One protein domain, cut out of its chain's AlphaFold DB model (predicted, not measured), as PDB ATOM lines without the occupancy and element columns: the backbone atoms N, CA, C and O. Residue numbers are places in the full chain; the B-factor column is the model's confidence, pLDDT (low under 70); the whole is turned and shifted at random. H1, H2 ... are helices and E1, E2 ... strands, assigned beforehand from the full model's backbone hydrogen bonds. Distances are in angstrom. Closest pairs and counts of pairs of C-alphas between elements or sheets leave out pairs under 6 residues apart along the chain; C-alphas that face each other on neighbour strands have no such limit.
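What this domain is: This is residues 10 to 15 and 33 to 101 of the 206 residues of an uncharacterized protein of Angiostrongylus costaricensis (UniProt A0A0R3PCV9). A two-stranded antiparallel hairpin, E1 and E2, has three helices gathered loosely on one side of it, the centres of H1, H2 and H3 making a triangle. The printed part has 75 residues, with H1, H2, E1, E2 and H3 in that order, mixed helices and strands. It is compact, radius of gyration of the C-alphas 12.3 A, spanning 37 by 31 by 22 A.

How they stand to each other: E1, residues 73 to 78, and E2, residues 83 to 88, form an antiparallel hairpin at 154 degrees; N 76 and O 85, 2.8 A apart, are within hydrogen-bond range. H3, residues 89 to 99, touches H1, residues 41 to 49, at a steep tilt of 65 degrees; their closest C-alphas, His 95 and Asp 44, are 6.8 A apart. H2, residues 52 to 64, is close to H3 but not clearly touching, closest C-alphas Arg 59 and Leu 96, 7.5 A. In H1, H2 and H3 every O i to N i+4 pair is within hydrogen-bond range.

Where its parts are: H1 begins at C-alpha 41 (155.649, 97.637, 148.121); H2 measures 18.2 A, E2 16.7 A; H3 ends at C-alpha 99 (155.138, 88.157, 137.774).

The domain as a whole: Residues 16 to 32 are cut out, a 24.7 A gap between C-alphas 15 and 33. Mean pLDDT of the printed part is 70.1; 26 residues are under 70, among them 65 to 72.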
ATOM      1  N   PHE A  10     170.401  81.364 153.366       42.59
ATOM      2  CA  PHE A  10     170.276  80.756 154.685       42.59
ATOM      3  C   PHE A  10     168.799  80.586 155.019       42.59
ATOM      4  O   PHE A  10     168.057  81.565 155.123       42.59
ATOM      5  N   SER A  11     168.389  79.332 155.197       35.97
ATOM      6  CA  SER A  11     167.122  79.004 155.832       35.97
ATOM      7  C   SER A  11     167.401  78.707 157.297       35.97
ATOM      8  O   SER A  11     167.982  77.674 157.627       35.97
ATOM      9  N   ALA A  12     167.109  79.669 158.169       38.62
ATOM     10  CA  ALA A  12     167.367  79.519 159.594       38.62
ATOM     11  C   ALA A  12     166.189  78.804 160.260       38.62
ATOM     12  O   ALA A  12     165.047  79.261 160.182       38.62
ATOM     13  N   ASP A  13     166.489  77.688 160.921       31.25
ATOM     14  CA  ASP A  13     165.567  77.015 161.825       31.25
ATOM     15  C   ASP A  13     165.487  77.779 163.156       31.25
ATOM     16  O   ASP A  13     166.432  78.458 163.571       31.25
ATOM     17  N   ARG A  14     164.348  77.679 163.844       38.94
ATOM     18  CA  ARG A  14     164.002  78.482 165.035       38.94
ATOM     19  C   ARG A  14     164.881  78.200 166.268       38.94
ATOM     20  O   ARG A  14     164.648  78.788 167.319       38.94
ATOM     21  N   SER A  15     165.855  77.298 166.150       32.97
ATOM     22  CA  SER A  15     166.737  76.807 167.214       32.97
ATOM     23  C   SER A  15     168.069  77.557 167.337       32.97
ATOM     24  O   SER A  15     168.890  77.194 168.179       32.97
ATOM     25  N   LYS A  33     173.301  98.909 160.750       50.44
ATOM     26  CA  LYS A  33     173.032  99.311 159.348       50.44
ATOM     27  C   LYS A  33     173.156  98.156 158.329       50.44
ATOM     28  O   LYS A  33     173.211  98.385 157.127       50.44
ATOM     29  N   VAL A  34     173.250  96.928 158.825       54.66
ATOM     30  CA  VAL A  34     173.690  95.715 158.139       54.66
ATOM     31  C   VAL A  34     172.496  94.847 157.727       54.66
ATOM     32  O   VAL A  34     172.641  94.025 156.827       54.66
ATOM     33  N   CYS A  35     171.309  95.045 158.321       59.12
ATOM     34  CA  CYS A  35     170.120  94.237 158.041       59.12
ATOM     35  C   CYS A  35     168.887  95.104 157.740       59.12
ATOM     36  O   CYS A  35     168.442  95.871 158.592       59.12
ATOM     37  N   GLU A  36     168.316  94.969 156.540       69.31
ATOM     38  CA  GLU A  36     167.039  95.595 156.174       69.31
ATOM     39  C   GLU A  36     165.948  94.552 155.943       69.31
ATOM     40  O   GLU A  36     166.158  93.536 155.282       69.31
ATOM     41  N   GLN A  37     164.748  94.832 156.450       76.50
ATOM     42  CA  GLN A  37     163.562  94.012 156.221       76.50
ATOM     43  C   GLN A  37     162.526  94.817 155.427       76.50
ATOM     44  O   GLN A  37     161.666  95.473 156.020       76.50
ATOM     45  N   PRO A  38     162.596  94.818 154.086       70.31
ATOM     46  CA  PRO A  38     161.596  95.491 153.277       70.31
ATOM     47  C   PRO A  38     160.248  94.760 153.389       70.31
ATOM     48  O   PRO A  38     160.178  93.529 153.345       70.31
ATOM     49  N   VAL A  39     159.159  95.522 153.517       71.75
ATOM     50  CA  VAL A  39     157.785  94.999 153.617       71.75
ATOM     51  C   VAL A  39     156.877  95.613 152.550       71.75
ATOM     52  O   VAL A  39     157.046  96.767 152.152       71.75
ATOM     53  N   GLY A  40     155.901  94.836 152.067       73.44
ATOM     54  CA  GLY A  40     154.919  95.286 151.072       73.44
ATOM     55  C   GLY A  40     155.566  95.818 149.788       73.44
ATOM     56  O   GLY A  40     156.450  95.177 149.228       73.44
ATOM     57  N   ALA A  41     155.171  97.021 149.362       68.44
ATOM     58  CA  ALA A  41     155.649  97.637 148.121       68.44
ATOM     59  C   ALA A  41     157.177  97.828 148.073       68.44
ATOM     60  O   ALA A  41     157.770  97.762 146.999       68.44
ATOM     61  N   GLN A  42     157.837  98.032 149.220       73.00
ATOM     62  CA  GLN A  42     159.298  98.130 149.273       73.00
ATOM     63  C   GLN A  42     159.963  96.778 148.974       73.00
ATOM     64  O   GLN A  42     161.003  96.735 148.318       73.00
ATOM     65  N   ALA A  43     159.349  95.675 149.416       75.56
ATOM     66  CA  ALA A  43     159.818  94.328 149.105       75.56
ATOM     67  C   ALA A  43     159.620  94.012 147.623       75.56
ATOM     68  O   ALA A  43     160.527  93.474 147.001       75.56
ATOM     69  N   ASP A  44     158.486  94.407 147.042       74.06
ATOM     70  CA  ASP A  44     158.214  94.200 145.615       74.06
ATOM     71  C   ASP A  44     159.230  94.943 144.733       74.06
ATOM     72  O   ASP A  44     159.765  94.373 143.785       74.06
ATOM     73  N   VAL A  45     159.566  96.192 145.080       77.38
ATOM     74  CA  VAL A  45     160.601  96.970 144.376       77.38
ATOM     75  C   VAL A  45     161.978  96.321 144.519       77.38
ATOM     76  O   VAL A  45     162.710  96.225 143.534       77.38
ATOM     77  N   PHE A  46     162.331  95.844 145.717       79.75
ATOM     78  CA  PHE A  46     163.591  95.133 145.926       79.75
ATOM     79  C   PHE A  46     163.648  93.841 145.101       79.75
ATOM     80  O   PHE A  46     164.625  93.613 144.391       79.75
ATOM     81  N   ILE A  47     162.589  93.029 145.119       77.94
ATOM     82  CA  ILE A  47     162.523  91.776 144.359       77.94
ATOM     83  C   ILE A  47     162.588  92.057 142.853       77.94
ATOM     84  O   ILE A  47     163.298  91.358 142.145       77.94
ATOM     85  N   ALA A  48     161.926  93.107 142.361       77.88
ATOM     86  CA  ALA A  48     162.028  93.524 140.962       77.88
ATOM     87  C   ALA A  48     163.425  94.055 140.583       77.88
ATOM     88  O   ALA A  48     163.795  94.022 139.411       77.88
ATOM     89  N   SER A  49     164.199  94.553 141.553       78.88
ATOM     90  CA  SER A  49     165.583  94.991 141.333       78.88
ATOM     91  C   SER A  49     166.584  93.832 141.272       78.88
ATOM     92  O   SER A  49     167.659  93.983 140.685       78.88
ATOM     93  N   LEU A  50     166.230  92.668 141.835       74.94
ATOM     94  CA  LEU A  50     166.979  91.432 141.644       74.94
ATOM     95  C   LEU A  50     166.775  91.010 140.184       74.94
ATOM     96  O   LEU A  50     165.673  90.647 139.792       74.94
ATOM     97  N   GLY A  51     167.817  91.097 139.359       77.56
ATOM     98  CA  GLY A  51     167.712  90.759 137.937       77.56
ATOM     99  C   GLY A  51     167.165  89.344 137.681       77.56
ATOM    100  O   GLY A  51     167.243  88.460 138.538       77.56
ATOM    101  N   ASP A  52     166.661  89.105 136.466       77.50
ATOM    102  CA  ASP A  52     165.939  87.874 136.100       77.50
ATOM    103  C   ASP A  52     166.715  86.577 136.392       77.50
ATOM    104  O   ASP A  52     166.125  85.576 136.807       77.50
ATOM    105  N   LYS A  53     168.048  86.590 136.240       77.56
ATOM    106  CA  LYS A  53     168.916  85.445 136.568       77.56
ATOM    107  C   LYS A  53     168.811  85.056 138.049       77.56
ATOM    108  O   LYS A  53     168.622  83.884 138.373       77.56
ATOM    109  N   ASN A  54     168.890  86.044 138.942       79.69
ATOM    110  CA  ASN A  54     168.837  85.839 140.391       79.69
ATOM    111  C   ASN A  54     167.434  85.415 140.831       79.69
ATOM    112  O   ASN A  54     167.297  84.535 141.680       79.69
ATOM    113  N   LEU A  55     166.392  85.963 140.199       80.62
ATOM    114  CA  LEU A  55     165.011  85.526 140.417       80.62
ATOM    115  C   LEU A  55     164.786  84.073 139.993       80.62
ATOM    116  O   LEU A  55     164.108  83.330 140.701       80.62
ATOM    117  N   HIS A  56     165.372  83.639 138.874       81.62
ATOM    118  CA  HIS A  56     165.292  82.247 138.440       81.62
ATOM    119  C   HIS A  56     165.998  81.302 139.424       81.62
ATOM    120  O   HIS A  56     165.461  80.244 139.757       81.62
ATOM    121  N   LEU A  57     167.184  81.673 139.921       82.06
ATOM    122  CA  LEU A  57     167.894  80.900 140.947       82.06
ATOM    123  C   LEU A  57     167.078  80.789 142.236       82.06
ATOM    124  O   LEU A  57     166.929  79.698 142.786       82.06
ATOM    125  N   LEU A  58     166.495  81.901 142.674       80.94
ATOM    126  CA  LEU A  58     165.668  81.976 143.869       80.94
ATOM    127  C   LEU A  58     164.387  81.139 143.736       80.94
ATOM    128  O   LEU A  58     163.998  80.440 144.668       80.94
ATOM    129  N   ARG A  59     163.770  81.141 142.550       83.38
ATOM    130  CA  ARG A  59     162.633  80.274 142.225       83.38
ATOM    131  C   ARG A  59     163.017  78.797 142.276       83.38
ATOM    132  O   ARG A  59     162.327  78.024 142.930       83.38
ATOM    133  N   LYS A  60     164.128  78.417 141.639       83.31
ATOM    134  CA  LYS A  60     164.631  77.035 141.653       83.31
ATOM    135  C   LYS A  60     164.958  76.572 143.075       83.31
ATOM    136  O   LYS A  60     164.701  75.425 143.417       83.31
ATOM    137  N   PHE A  61     165.497  77.458 143.910       81.19
ATOM    138  CA  PHE A  61     165.736  77.163 145.319       81.19
ATOM    139  C   PHE A  61     164.431  76.912 146.077       81.19
ATOM    140  O   PHE A  61     164.305  75.882 146.724       81.19
ATOM    141  N   LEU A  62     163.437  77.795 145.938       78.88
ATOM    142  CA  LEU A  62     162.126  77.622 146.572       78.88
ATOM    143  C   LEU A  62     161.404  76.340 146.132       78.88
ATOM    144  O   LEU A  62     160.690  75.743 146.930       78.88
ATOM    145  N   GLU A  63     161.570  75.929 144.874       78.12
ATOM    146  CA  GLU A  63     160.986  74.692 144.339       78.12
ATOM    147  C   GLU A  63     161.725  73.434 144.840       78.12
ATOM    148  O   GLU A  63     161.091  72.404 145.060       78.12
ATOM    149  N   ASN A  64     163.042  73.520 145.068       78.25
ATOM    150  CA  ASN A  64     163.874  72.396 145.516       78.25
ATOM    151  C   ASN A  64     163.937  72.234 147.043       78.25
ATOM    152  O   ASN A  64     164.220  71.140 147.534       78.25
ATOM    153  N   SER A  65     163.725  73.304 147.807       69.44
ATOM    154  CA  SER A  65     163.739  73.248 149.265       69.44
ATOM    155  C   SER A  65     162.468  72.571 149.780       69.44
ATOM    156  O   SER A  65     161.363  73.094 149.640       69.44
ATOM    157  N   GLN A  66     162.623  71.403 150.411       56.53
ATOM    158  CA  GLN A  66     161.538  70.731 151.125       56.53
ATOM    159  C   GLN A  66     160.987  71.683 152.194       56.53
ATOM    160  O   GLN A  66     161.698  72.059 153.126       56.53
ATOM    161  N   ARG A  67     159.732  72.110 152.025       57.56
ATOM    162  CA  ARG A  67     159.061  73.053 152.926       57.56
ATOM    163  C   ARG A  67     159.052  72.498 154.346       57.56
ATOM    164  O   ARG A  67     158.289  71.586 154.648       57.56
ATOM    165  N   GLN A  68     159.857  73.085 155.219       55.84
ATOM    166  CA  GLN A  68     159.661  72.953 156.654       55.84
ATOM    167  C   GLN A  68     158.720  74.072 157.096       55.84
ATOM    168  O   GLN A  68     158.949  75.241 156.784       55.84
ATOM    169  N   GLU A  69     157.669  73.724 157.837       54.84
ATOM    170  CA  GLU A  69     156.622  74.646 158.317       54.84
ATOM    171  C   GLU A  69     157.156  75.796 159.199       54.84
ATOM    172  O   GLU A  69     156.424  76.727 159.527       54.84
ATOM    173  N   ASN A  70     158.446  75.771 159.546       57.12
ATOM    174  CA  ASN A  70     159.113  76.752 160.397       57.12
ATOM    175  C   ASN A  70     159.960  77.790 159.632       57.12
ATOM    176  O   ASN A  70     160.492  78.709 160.255       57.12
ATOM    177  N   GLN A  71     160.074  77.694 158.302       63.16
ATOM    178  CA  GLN A  71     160.929  78.573 157.492       63.16
ATOM    179  C   GLN A  71     160.118  79.705 156.840       63.16
ATOM    180  O   GLN A  71     159.600  79.581 155.731       63.16
ATOM    181  N   TYR A  72     159.996  80.836 157.542       67.88
ATOM    182  CA  TYR A  72     159.165  81.970 157.102       67.88
ATOM    183  C   TYR A  72     159.927  83.074 156.358       67.88
ATOM    184  O   TYR A  72     159.306  83.880 155.654       67.88
ATOM    185  N   PHE A  73     161.252  83.126 156.509       77.31
ATOM    186  CA  PHE A  73     162.092  84.215 156.018       77.31
ATOM    187  C   PHE A  73     163.329  83.696 155.292       77.31
ATOM    188  O   PHE A  73     163.918  82.694 155.686       77.31
ATOM    189  N   ILE A  74     163.724  84.425 154.253       78.62
ATOM    190  CA  ILE A  74     164.943  84.212 153.485       78.62
ATOM    191  C   ILE A  74     165.842  85.424 153.671       78.62
ATOM    192  O   ILE A  74     165.387  86.569 153.614       78.62
ATOM    193  N   TRP A  75     167.125  85.149 153.862       77.06
ATOM    194  CA  TRP A  75     168.177  86.146 153.940       77.06
ATOM    195  C   TRP A  75     168.872  86.213 152.584       77.06
ATOM    196  O   TRP A  75     169.286  85.191 152.045       77.06
ATOM    197  N   ILE A  76     168.971  87.415 152.030       79.06
ATOM    198  CA  ILE A  76     169.650  87.699 150.769       79.06
ATOM    199  C   ILE A  76     170.817  88.619 151.095       79.06
ATOM    200  O   ILE A  76     170.609  89.746 151.546       79.06
ATOM    201  N   LYS A  77     172.041  88.133 150.892       77.62
ATOM    202  CA  LYS A  77     173.251  88.936 151.058       77.62
ATOM    203  C   LYS A  77     173.622  89.582 149.728       77.62
ATOM    204  O   LYS A  77     173.888  88.880 148.762       77.62
ATOM    205  N   ASP A  78     173.708  90.902 149.689       73.81
ATOM    206  CA  ASP A  78     174.379  91.597 148.593       73.81
ATOM    207  C   ASP A  78     175.870  91.724 148.918       73.81
ATOM    208  O   ASP A  78     176.219  92.305 149.946       73.81
ATOM    209  N   HIS A  79     176.761  91.193 148.074       68.81
ATOM    210  CA  HIS A  79     178.198  91.339 148.328       68.81
ATOM    211  C   HIS A  79     178.738  92.698 147.895       68.81
ATOM    212  O   HIS A  79     179.792  93.091 148.382       68.81
ATOM    213  N   ASN A  80     178.046  93.424 147.014       70.06
ATOM    214  CA  ASN A  80     178.533  94.727 146.557       70.06
ATOM    215  C   ASN A  80     178.438  95.770 147.674       70.06
ATOM    216  O   ASN A  80     179.265  96.673 147.763       70.06
ATOM    217  N   VAL A  81     177.423  95.634 148.528       69.75
ATOM    218  CA  VAL A  81     177.106  96.579 149.607       69.75
ATOM    219  C   VAL A  81     177.295  95.940 150.996       69.75
ATOM    220  O   VAL A  81     177.017  96.577 152.005       69.75
ATOM    221  N   ASP A  82     177.769  94.687 151.050       67.62
ATOM    222  CA  ASP A  82     177.901  93.847 152.258       67.62
ATOM    223  C   ASP A  82     176.676  93.934 153.187       67.62
ATOM    224  O   ASP A  82     176.767  94.080 154.407       67.62
ATOM    225  N   LYS A  83     175.488  93.889 152.575       73.88
ATOM    226  CA  LYS A  83     174.210  94.145 153.239       73.88
ATOM    227  C   LYS A  83     173.325  92.915 153.194       73.88
ATOM    228  O   LYS A  83     173.181  92.280 152.150       73.88
ATOM    229  N   PHE A  84     172.680  92.614 154.313       76.94
ATOM    230  CA  PHE A  84     171.701  91.542 154.407       76.94
ATOM    231  C   PHE A  84     170.288  92.105 154.282       76.94
ATOM    232  O   PHE A  84     169.915  93.069 154.949       76.94
ATOM    233  N   THR A  85     169.492  91.489 153.417       80.25
ATOM    234  CA  THR A  85     168.077  91.808 153.241       80.25
ATOM    235  C   THR A  85     167.246  90.597 153.625       80.25
ATOM    236  O   THR A  85     167.454  89.507 153.094       80.25
ATOM    237  N   VAL A  86     166.301  90.774 154.542       78.88
ATOM    238  CA  VAL A  86     165.421  89.700 155.015       78.88
ATOM    239  C   VAL A  86     164.053  89.850 154.376       78.88
ATOM    240  O   VAL A  86     163.397  90.878 154.526       78.88
ATOM    241  N   ILE A  87     163.594  88.815 153.676       79.69
ATOM    242  CA  ILE A  87     162.315  88.823 152.959       79.69
ATOM    243  C   ILE A  87     161.481  87.630 153.392       79.69
ATOM    244  O   ILE A  87     161.983  86.518 153.542       79.69
ATOM    245  N   SER A  88     160.179  87.843 153.576       79.94
ATOM    246  CA  SER A  88     159.261  86.733 153.814       79.94
ATOM    247  C   SER A  88     159.139  85.852 152.573       79.94
ATOM    248  O   SER A  88     158.850  86.344 151.479       79.94
ATOM    249  N   VAL A  89     159.246  84.537 152.770       80.25
ATOM    250  CA  VAL A  89     159.008  83.521 151.731       80.25
ATOM    251  C   VAL A  89     157.644  83.733 151.069       80.25
ATOM    252  O   VAL A  89     157.520  83.647 149.851       80.25
ATOM    253  N   LYS A  90     156.620  84.101 151.850       79.31
ATOM    254  CA  LYS A  90     155.259  84.342 151.354       79.31
ATOM    255  C   LYS A  90     155.184  85.534 150.398       79.31
ATOM    256  O   LYS A  90     154.519  85.452 149.368       79.31
ATOM    257  N   THR A  91     155.856  86.637 150.729       78.81
ATOM    258  CA  THR A  91     155.913  87.831 149.867       78.81
ATOM    259  C   THR A  91     156.626  87.511 148.560       78.81
ATOM    260  O   THR A  91     156.136  87.843 147.484       78.81
ATOM    261  N   LEU A  92     157.736  86.781 148.650       79.12
ATOM    262  CA  LEU A  92     158.515  86.366 147.497       79.12
ATOM    263  C   LEU A  92     157.743  85.407 146.577       79.12
ATOM    264  O   LEU A  92     157.704  85.616 145.366       79.12
ATOM    265  N   GLU A  93     157.063  84.400 147.131       80.00
ATOM    266  CA  GLU A  93     156.202  83.503 146.353       80.00
ATOM    267  C   GLU A  93     155.066  84.256 145.656       80.00
ATOM    268  O   GLU A  93     154.768  83.991 144.489       80.00
ATOM    269  N   ASN A  94     154.417  85.185 146.363       81.12
ATOM    270  CA  ASN A  94     153.355  86.002 145.788       81.12
ATOM    271  C   ASN A  94     153.882  86.827 144.615       81.12
ATOM    272  O   ASN A  94     153.248  86.846 143.561       81.12
ATOM    273  N   HIS A  95     155.060  87.436 144.766       78.88
ATOM    274  CA  HIS A  95     155.695  88.189 143.696       78.88
ATOM    275  C   HIS A  95     156.006  87.288 142.491       78.88
ATOM    276  O   HIS A  95     155.579  87.596 141.381       78.88
ATOM    277  N   LEU A  96     156.638  86.126 142.695       77.38
ATOM    278  CA  LEU A  96     156.971  85.173 141.624       77.38
ATOM    279  C   LEU A  96     155.729  84.621 140.899       77.38
ATOM    280  O   LEU A  96     155.726  84.506 139.672       77.38
ATOM    281  N   LYS A  97     154.647  84.324 141.632       76.06
ATOM    282  CA  LYS A  97     153.353  83.914 141.054       76.06
ATOM    283  C   LYS A  97     152.689  85.063 140.294       76.06
ATOM    284  O   LYS A  97     152.079  84.848 139.247       76.06
ATOM    285  N   SER A  98     152.800  86.285 140.816       66.81
ATOM    286  CA  SER A  98     152.216  87.478 140.205       66.81
ATOM    287  C   SER A  98     152.989  87.965 138.986       66.81
ATOM    288  O   SER A  98     152.355  88.501 138.089       66.81
ATOM    289  N   ALA A  99     154.300  87.719 138.889       62.09
ATOM    290  CA  ALA A  99     155.138  88.157 137.774       62.09
ATOM    291  C   ALA A  99     154.625  87.626 136.421       62.09
ATOM    292  O   ALA A  99     154.539  88.377 135.453       62.09
ATOM    293  N   HIS A 100     154.167  86.368 136.378       54.00
ATOM    294  CA  HIS A 100     153.500  85.785 135.200       54.00
ATOM    295  C   HIS A 100     152.068  86.299 134.989       54.00
ATOM    296  O   HIS A 100     151.529  86.230 133.887       54.00
ATOM    297  N   ARG A 101     151.437  86.828 136.043       50.34
ATOM    298  CA  ARG A 101     150.055  87.329 136.056       50.34
ATOM    299  C   ARG A 101     149.958  88.853 135.940       50.34
ATOM    300  O   ARG A 101     148.838  89.368 135.941       50.34
TER     301      ARG A 101